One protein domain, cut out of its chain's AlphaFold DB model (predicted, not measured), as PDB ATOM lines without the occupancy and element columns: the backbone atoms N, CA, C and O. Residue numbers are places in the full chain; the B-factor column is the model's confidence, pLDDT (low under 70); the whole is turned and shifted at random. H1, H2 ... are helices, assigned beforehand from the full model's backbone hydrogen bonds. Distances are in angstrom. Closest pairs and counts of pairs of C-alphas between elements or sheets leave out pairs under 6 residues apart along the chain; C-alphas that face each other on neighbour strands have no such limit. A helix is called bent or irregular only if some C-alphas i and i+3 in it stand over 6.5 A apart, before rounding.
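AT A GLANCE: This is residues 31 to 92 of the 156 residues of the protein "DZANK-type domain-containing protein" of Blautia sp. An46 (UniProt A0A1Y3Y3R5). Two long helices, H1 and then H2, meet near one end of each and open outward as a wide V, with the tight link between them at its corner. Residues 31 to 49 of H1 and 74 to 83 of H2 stand free in the two arms. The printed part has 62 residues and is all helix, with no named strand. It is extended, with a radius of gyration of the C-alphas of 16.9 A, and flat, spanning 51 by 34 by 17 A.

IN THESE COORDINATES: H1 runs from Leu 31, C-alpha at (168.528, 69.310, 155.564), to Glu 60, over 41.4 A. It has a kink of 50 degrees near residue 54 and is irregular, C-alphas 56 and 59 being 8.2 A apart. H2, residues 63 to 90, covers 41.2 A and ends with C-alpha 90 at (122.689, 84.255, 144.520). It is irregular too: C-alphas 64 and 67 are 7.5 A apart.

HOW THE PARTS SIT: H1 and H2 are close but not clearly touching; their closest C-alphas, those of Gly 58 and Ile 69, are 6.3 A apart. Their lines, both rough, are about perpendicular at 89 degrees. O i to N i+4 pairs are within hydrogen-bond range in 24 of 26 cases in H1 and 22 of 24 in H2.

THE WHOLE: The two C-alphas farthest apart, those of Leu 31 and Asn 91, are 51.8 A apart. The printed part has no cut, and no printed residue has a pLDDT under 70.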
ATOM      1  N   LEU A  31     168.272  69.230 157.008       92.31
ATOM      2  CA  LEU A  31     168.528  69.310 155.564       92.31
ATOM      3  C   LEU A  31     167.306  68.889 154.738       92.31
ATOM      4  O   LEU A  31     166.943  69.564 153.779       92.31
ATOM      5  N   LYS A  32     166.622  67.803 155.121       93.25
ATOM      6  CA  LYS A  32     165.381  67.372 154.457       93.25
ATOM      7  C   LYS A  32     164.272  68.414 154.576       93.25
ATOM      8  O   LYS A  32     163.558  68.632 153.603       93.25
ATOM      9  N   ALA A  33     164.132  69.064 155.730       95.69
ATOM     10  CA  ALA A  33     163.155  70.133 155.907       95.69
ATOM     11  C   ALA A  33     163.453  71.333 154.991       95.69
ATOM     12  O   ALA A  33     162.544  71.817 154.321       95.69
ATOM     13  N   GLN A  34     164.721  71.753 154.898       95.38
ATOM     14  CA  GLN A  34     165.147  72.813 153.975       95.38
ATOM     15  C   GLN A  34     164.904  72.426 152.508       95.38
ATOM     16  O   GLN A  34     164.375  73.225 151.743       95.38
ATOM     17  N   ILE A  35     165.204  71.180 152.122       97.19
ATOM     18  CA  ILE A  35     164.906  70.665 150.776       97.19
ATOM     19  C   ILE A  35     163.406  70.753 150.478       97.19
ATOM     20  O   ILE A  35     163.031  71.191 149.394       97.19
ATOM     21  N   LEU A  36     162.542  70.360 151.419       97.88
ATOM     22  CA  LEU A  36     161.090  70.444 151.239       97.88
ATOM     23  C   LEU A  36     160.608  71.895 151.100       97.88
ATOM     24  O   LEU A  36     159.701  72.159 150.313       97.88
ATOM     25  N   ASP A  37     161.195  72.833 151.845       98.25
ATOM     26  CA  ASP A  37     160.876  74.260 151.733       98.25
ATOM     27  C   ASP A  37     161.278  74.825 150.362       98.25
ATOM     28  O   ASP A  37     160.464  75.441 149.672       98.25
ATOM     29  N   GLU A  38     162.495  74.525 149.903       98.31
ATOM     30  CA  GLU A  38     162.973  74.945 148.582       98.31
ATOM     31  C   GLU A  38     162.178  74.304 147.437       98.31
ATOM     32  O   GLU A  38     161.897  74.957 146.432       98.31
ATOM     33  N   GLN A  39     161.733  73.053 147.587       97.81
ATOM     34  CA  GLN A  39     160.834  72.415 146.622       97.81
ATOM     35  C   GLN A  39     159.494  73.154 146.523       97.81
ATOM     36  O   GLN A  39     159.056  73.451 145.414       97.81
ATOM     37  N   LYS A  40     158.884  73.531 147.656       98.31
ATOM     38  CA  LYS A  40     157.643  74.326 147.662       98.31
ATOM     39  C   LYS A  40     157.831  75.687 146.997       98.31
ATOM     40  O   LYS A  40     156.986  76.096 146.200       98.31
ATOM     41  N   LYS A  41     158.935  76.384 147.294       98.31
ATOM     42  CA  LYS A  41     159.269  77.665 146.650       98.31
ATOM     43  C   LYS A  41     159.415  77.497 145.146       98.31
ATOM     44  O   LYS A  41     158.797  78.236 144.392       98.31
ATOM     45  N   ARG A  42     160.178  76.496 144.707       98.25
ATOM     46  CA  ARG A  42     160.371  76.194 143.287       98.25
ATOM     47  C   ARG A  42     159.041  75.926 142.580       98.25
ATOM     48  O   ARG A  42     158.815  76.479 141.510       98.25
ATOM     49  N   ASP A  43     158.157  75.131 143.174       98.00
ATOM     50  CA  ASP A  43     156.856  74.817 142.574       98.00
ATOM     51  C   ASP A  43     155.960  76.075 142.486       98.00
ATOM     52  O   ASP A  43     155.282  76.303 141.476       98.00
ATOM     53  N   SER A  44     156.030  76.960 143.489       97.44
ATOM     54  CA  SER A  44     155.405  78.290 143.430       97.44
ATOM     55  C   SER A  44     156.013  79.165 142.329       97.44
ATOM     56  O   SER A  44     155.268  79.804 141.590       97.44
ATOM     57  N   TYR A  45     157.337  79.164 142.159       98.00
ATOM     58  CA  TYR A  45     158.007  79.922 141.103       98.00
ATOM     59  C   TYR A  45     157.655  79.412 139.709       98.00
ATOM     60  O   TYR A  45     157.420  80.233 138.829       98.00
ATOM     61  N   TYR A  46     157.539  78.099 139.497       97.06
ATOM     62  CA  TYR A  46     157.048  77.561 138.226       97.06
ATOM     63  C   TYR A  46     155.611  77.990 137.938       97.06
ATOM     64  O   TYR A  46     155.303  78.390 136.816       97.06
ATOM     65  N   THR A  47     154.745  77.973 138.954       94.44
ATOM     66  CA  THR A  47     153.358  78.436 138.813       94.44
ATOM     67  C   THR A  47     153.302  79.922 138.453       94.44
ATOM     68  O   THR A  47     152.605  80.307 137.515       94.44
ATOM     69  N   ASN A  48     154.063  80.757 139.164       95.56
ATOM     70  CA  ASN A  48     154.118  82.195 138.909       95.56
ATOM     71  C   ASN A  48     154.717  82.493 137.535       95.56
ATOM     72  O   ASN A  48     154.159  83.291 136.796       95.56
ATOM     73  N   LEU A  49     155.794  81.805 137.153       95.75
ATOM     74  CA  LEU A  49     156.398  81.931 135.831       95.75
ATOM     75  C   LEU A  49     155.388  81.620 134.722       95.75
ATOM     76  O   LEU A  49     155.290  82.380 133.765       95.75
ATOM     77  N   GLY A  50     154.631  80.527 134.851       94.25
ATOM     78  CA  GLY A  50     153.596  80.165 133.882       94.25
ATOM     79  C   GLY A  50     152.491  81.218 133.781       94.25
ATOM     80  O   GLY A  50     152.073  81.556 132.676       94.25
ATOM     81  N   ARG A  51     152.061  81.779 134.920       93.62
ATOM     82  CA  ARG A  51     151.082  82.876 134.970       93.62
ATOM     83  C   ARG A  51     151.608  84.136 134.285       93.62
ATOM     84  O   ARG A  51     150.966  84.624 133.366       93.62
ATOM     85  N   GLU A  52     152.787  84.611 134.675       93.88
ATOM     86  CA  GLU A  52     153.416  85.800 134.087       93.88
ATOM     87  C   GLU A  52     153.649  85.624 132.582       93.88
ATOM     88  O   GLU A  52     153.383  86.524 131.788       93.88
ATOM     89  N   TYR A  53     154.094  84.437 132.156       94.81
ATOM     90  CA  TYR A  53     154.239  84.126 130.738       94.81
ATOM     91  C   TYR A  53     152.895  84.183 130.004       94.81
ATOM     92  O   TYR A  53     152.815  84.783 128.933       94.81
ATOM     93  N   TYR A  54     151.839  83.586 130.563       93.88
ATOM     94  CA  TYR A  54     150.499  83.641 129.978       93.88
ATOM     95  C   TYR A  54     149.999  85.087 129.855       93.88
ATOM     96  O   TYR A  54     149.544  85.488 128.784       93.88
ATOM     97  N   ASP A  55     150.150  85.893 130.905       90.88
ATOM     98  CA  ASP A  55     149.673  87.277 130.937       90.88
ATOM     99  C   ASP A  55     150.431  88.171 129.939       90.88
ATOM    100  O   ASP A  55     149.829  88.993 129.243       90.88
ATOM    101  N   LEU A  56     151.750  87.983 129.810       92.56
ATOM    102  CA  LEU A  56     152.595  88.782 128.917       92.56
ATOM    103  C   LEU A  56     152.572  88.300 127.462       92.56
ATOM    104  O   LEU A  56     152.706  89.109 126.540       92.56
ATOM    105  N   LYS A  57     152.485  86.984 127.244       92.81
ATOM    106  CA  LYS A  57     152.776  86.333 125.958       92.81
ATOM    107  C   LYS A  57     151.785  85.251 125.549       92.81
ATOM    108  O   LYS A  57     151.965  84.674 124.486       92.81
ATOM    109  N   GLY A  58     150.696  85.026 126.279       87.50
ATOM    110  CA  GLY A  58     149.716  83.985 125.943       87.50
ATOM    111  C   GLY A  58     149.119  84.104 124.533       87.50
ATOM    112  O   GLY A  58     148.847  83.095 123.898       87.50
ATOM    113  N   ARG A  59     148.971  85.319 123.984       87.12
ATOM    114  CA  ARG A  59     148.489  85.527 122.597       87.12
ATOM    115  C   ARG A  59     149.545  85.280 121.516       87.12
ATOM    116  O   ARG A  59     149.192  85.077 120.360       87.12
ATOM    117  N   GLU A  60     150.816  85.311 121.894       92.44
ATOM    118  CA  GLU A  60     151.985  85.132 121.028       92.44
ATOM    119  C   GLU A  60     152.849  83.991 121.584       92.44
ATOM    120  O   GLU A  60     154.075  84.096 121.683       92.44
ATOM    121  N   ALA A  61     152.188  82.929 122.046       89.50
ATOM    122  CA  ALA A  61     152.866  81.828 122.693       89.50
ATOM    123  C   ALA A  61     153.761  81.078 121.702       89.50
ATOM    124  O   ALA A  61     153.491  81.008 120.501       89.50
ATOM    125  N   LEU A  62     154.834  80.496 122.230       90.88
ATOM    126  CA  LEU A  62     155.672  79.584 121.461       90.88
ATOM    127  C   LEU A  62     154.834  78.380 120.988       90.88
ATOM    128  O   LEU A  62     153.979  77.918 121.753       90.88
ATOM    129  N   PRO A  63     155.083  77.834 119.781       95.12
ATOM    130  CA  PRO A  63     154.324  76.698 119.254       95.12
ATOM    131  C   PRO A  63     154.260  75.504 120.212       95.12
ATOM    132  O   PRO A  63     153.220  74.863 120.337       95.12
ATOM    133  N   GLU A  64     155.343  75.242 120.944       96.00
ATOM    134  CA  GLU A  64     155.462  74.147 121.911       96.00
ATOM    135  C   GLU A  64     154.553  74.322 123.136       96.00
ATOM    136  O   GLU A  64     154.277  73.359 123.848       96.00
ATOM    137  N   LEU A  65     154.088  75.546 123.396       94.75
ATOM    138  CA  LEU A  65     153.221  75.879 124.524       94.75
ATOM    139  C   LEU A  65     151.765  76.096 124.102       94.75
ATOM    140  O   LEU A  65     150.903  76.224 124.970       94.75
ATOM    141  N   GLN A  66     151.471  76.116 122.800       93.75
ATOM    142  CA  GLN A  66     150.166  76.512 122.272       93.75
ATOM    143  C   GLN A  66     149.008  75.694 122.863       93.75
ATOM    144  O   GLN A  66     147.991  76.264 123.253       93.75
ATOM    145  N   GLU A  67     149.175  74.375 122.991       95.62
ATOM    146  CA  GLU A  67     148.151  73.490 123.562       95.62
ATOM    147  C   GLU A  67     147.877  73.812 125.039       95.62
ATOM    148  O   GLU A  67     146.724  73.957 125.447       95.62
ATOM    149  N   LEU A  68     148.931  74.004 125.840       95.69
ATOM    150  CA  LEU A  68     148.794  74.372 127.253       95.69
ATOM    151  C   LEU A  68     148.101  75.729 127.409       95.69
ATOM    152  O   LEU A  68     147.224  75.886 128.258       95.69
ATOM    153  N   ILE A  69     148.455  76.699 126.569       95.94
ATOM    154  CA  ILE A  69     147.832  78.025 126.557       95.94
ATOM    155  C   ILE A  69     146.348  77.932 126.182       95.94
ATOM    156  O   ILE A  69     145.515  78.600 126.802       95.94
ATOM    157  N   GLU A  70     145.986  77.080 125.222       95.25
ATOM    158  CA  GLU A  70     144.590  76.838 124.858       95.25
ATOM    159  C   GLU A  70     143.810  76.203 126.021       95.25
ATOM    160  O   GLU A  70     142.708  76.654 126.341       95.25
ATOM    161  N   MET A  71     144.389  75.212 126.707       96.81
ATOM    162  CA  MET A  71     143.778  74.590 127.887       96.81
ATOM    163  C   MET A  71     143.564  75.591 129.029       96.81
ATOM    164  O   MET A  71     142.481  75.623 129.617       96.81
ATOM    165  N   ILE A  72     144.564  76.432 129.323       95.12
ATOM    166  CA  ILE A  72     144.452  77.499 130.328       95.12
ATOM    167  C   ILE A  72     143.327  78.460 129.940       95.12
ATOM    168  O   ILE A  72     142.465  78.756 130.762       95.12
ATOM    169  N   THR A  73     143.284  78.890 128.678       93.75
ATOM    170  CA  THR A  73     142.265  79.826 128.183       93.75
ATOM    171  C   THR A  73     140.855  79.247 128.312       93.75
ATOM    172  O   THR A  73     139.967  79.918 128.834       93.75
ATOM    173  N   LYS A  74     140.654  77.983 127.912       96.38
ATOM    174  CA  LYS A  74     139.367  77.281 128.060       96.38
ATOM    175  C   LYS A  74     138.945  77.167 129.524       96.38
ATOM    176  O   LYS A  74     137.786  77.409 129.852       96.38
ATOM    177  N   SER A  75     139.879  76.821 130.408       96.06
ATOM    178  CA  SER A  75     139.613  76.736 131.848       96.06
ATOM    179  C   SER A  75     139.211  78.098 132.429       96.06
ATOM    180  O   SER A  75     138.198  78.199 133.117       96.06
ATOM    181  N   SER A  76     139.937  79.166 132.082       90.56
ATOM    182  CA  SER A  76     139.638  80.535 132.521       90.56
ATOM    183  C   SER A  76     138.262  81.015 132.053       90.56
ATOM    184  O   SER A  76     137.503  81.561 132.852       90.56
ATOM    185  N   GLN A  77     137.897  80.749 130.794       93.12
ATOM    186  CA  GLN A  77     136.557  81.046 130.269       93.12
ATOM    187  C   GLN A  77     135.474  80.289 131.043       93.12
ATOM    188  O   GLN A  77     134.460  80.868 131.432       93.12
ATOM    189  N   ARG A  78     135.708  79.004 131.337       95.94
ATOM    190  CA  ARG A  78     134.758  78.196 132.102       95.94
ATOM    191  C   ARG A  78     134.565  78.719 133.525       95.94
ATOM    192  O   ARG A  78     133.442  78.724 134.022       95.94
ATOM    193  N   ILE A  79     135.635  79.167 134.179       90.50
ATOM    194  CA  ILE A  79     135.568  79.798 135.503       90.50
ATOM    195  C   ILE A  79     134.707  81.067 135.447       90.50
ATOM    196  O   ILE A  79     133.835  81.250 136.294       90.50
ATOM    197  N   GLU A  80     134.886  81.908 134.427       89.69
ATOM    198  CA  GLU A  80     134.085  83.122 134.243       89.69
ATOM    199  C   GLU A  80     132.586  82.810 134.070       89.69
ATOM    200  O   GLU A  80     131.736  83.438 134.705       89.69
ATOM    201  N   GLU A  81     132.241  81.807 133.257       92.94
ATOM    202  CA  GLU A  81     130.857  81.341 133.082       92.94
ATOM    203  C   GLU A  81     130.234  80.842 134.392       92.94
ATOM    204  O   GLU A  81     129.074  81.140 134.698       92.94
ATOM    205  N   LEU A  82     131.002  80.083 135.180       90.44
ATOM    206  CA  LEU A  82     130.555  79.574 136.473       90.44
ATOM    207  C   LEU A  82     130.331  80.721 137.462       90.44
ATOM    208  O   LEU A  82     129.293  80.748 138.120       90.44
ATOM    209  N   HIS A  83     131.225  81.712 137.516       86.06
ATOM    210  CA  HIS A  83     131.032  82.899 138.354       86.06
ATOM    211  C   HIS A  83     129.786  83.702 137.961       86.06
ATOM    212  O   HIS A  83     129.038  84.124 138.844       86.06
ATOM    213  N   LYS A  84     129.512  83.868 136.658       85.50
ATOM    214  CA  LYS A  84     128.272  84.505 136.171       85.50
ATOM    215  C   LYS A  84     127.029  83.723 136.595       85.50
ATOM    216  O   LYS A  84     126.039  84.316 137.024       85.50
ATOM    217  N   SER A  85     127.094  82.395 136.512       88.88
ATOM    218  CA  SER A  85     126.001  81.512 136.929       88.88
ATOM    219  C   SER A  85     125.728  81.638 138.432       88.88
ATOM    220  O   SER A  85     124.577  81.804 138.825       88.88
ATOM    221  N   ILE A  86     126.778  81.643 139.262       85.19
ATOM    222  CA  ILE A  86     126.675  81.839 140.718       85.19
ATOM    223  C   ILE A  86     126.059  83.204 141.035       85.19
ATOM    224  O   ILE A  86     125.069  83.270 141.756       85.19
ATOM    225  N   SER A  87     126.573  84.281 140.430       81.12
ATOM    226  CA  SER A  87     126.054  85.641 140.637       81.12
ATOM    227  C   SER A  87     124.565  85.762 140.295       81.12
ATOM    228  O   SER A  87     123.815  86.415 141.017       81.12
ATOM    229  N   THR A  88     124.120  85.077 139.236       85.25
ATOM    230  CA  THR A  88     122.708  85.054 138.828       85.25
ATOM    231  C   THR A  88     121.827  84.330 139.848       85.25
ATOM    232  O   THR A  88     120.722  84.781 140.132       85.25
ATOM    233  N   ILE A  89     122.302  83.210 140.400       85.81
ATOM    234  CA  ILE A  89     121.546  82.401 141.369       85.81
ATOM    235  C   ILE A  89     121.466  83.106 142.725       85.81
ATOM    236  O   ILE A  89     120.405  83.143 143.344       85.81
ATOM    237  N   GLU A  90     122.583  83.657 143.189       84.19
ATOM    238  CA  GLU A  90     122.689  84.255 144.520       84.19
ATOM    239  C   GLU A  90     122.217  85.717 144.554       84.19
ATOM    240  O   GLU A  90     122.039  86.275 145.634       84.19
ATOM    241  N   ASN A  91     121.983  86.336 143.389       81.62
ATOM    242  CA  ASN A  91     121.677  87.763 143.242       81.62
ATOM    243  C   ASN A  91     122.705  88.666 143.956       81.62
ATOM    244  O   ASN A  91     122.369  89.718 144.502       81.62
ATOM    245  N   ILE A  92     123.970  88.235 143.962       80.62
ATOM    246  CA  ILE A  92     125.105  88.982 144.509       80.62
ATOM    247  C   ILE A  92     126.081  89.325 143.393       80.62
ATOM    248  O   ILE A  92     126.308  88.530 142.478       80.62
TER     249      ILE A  92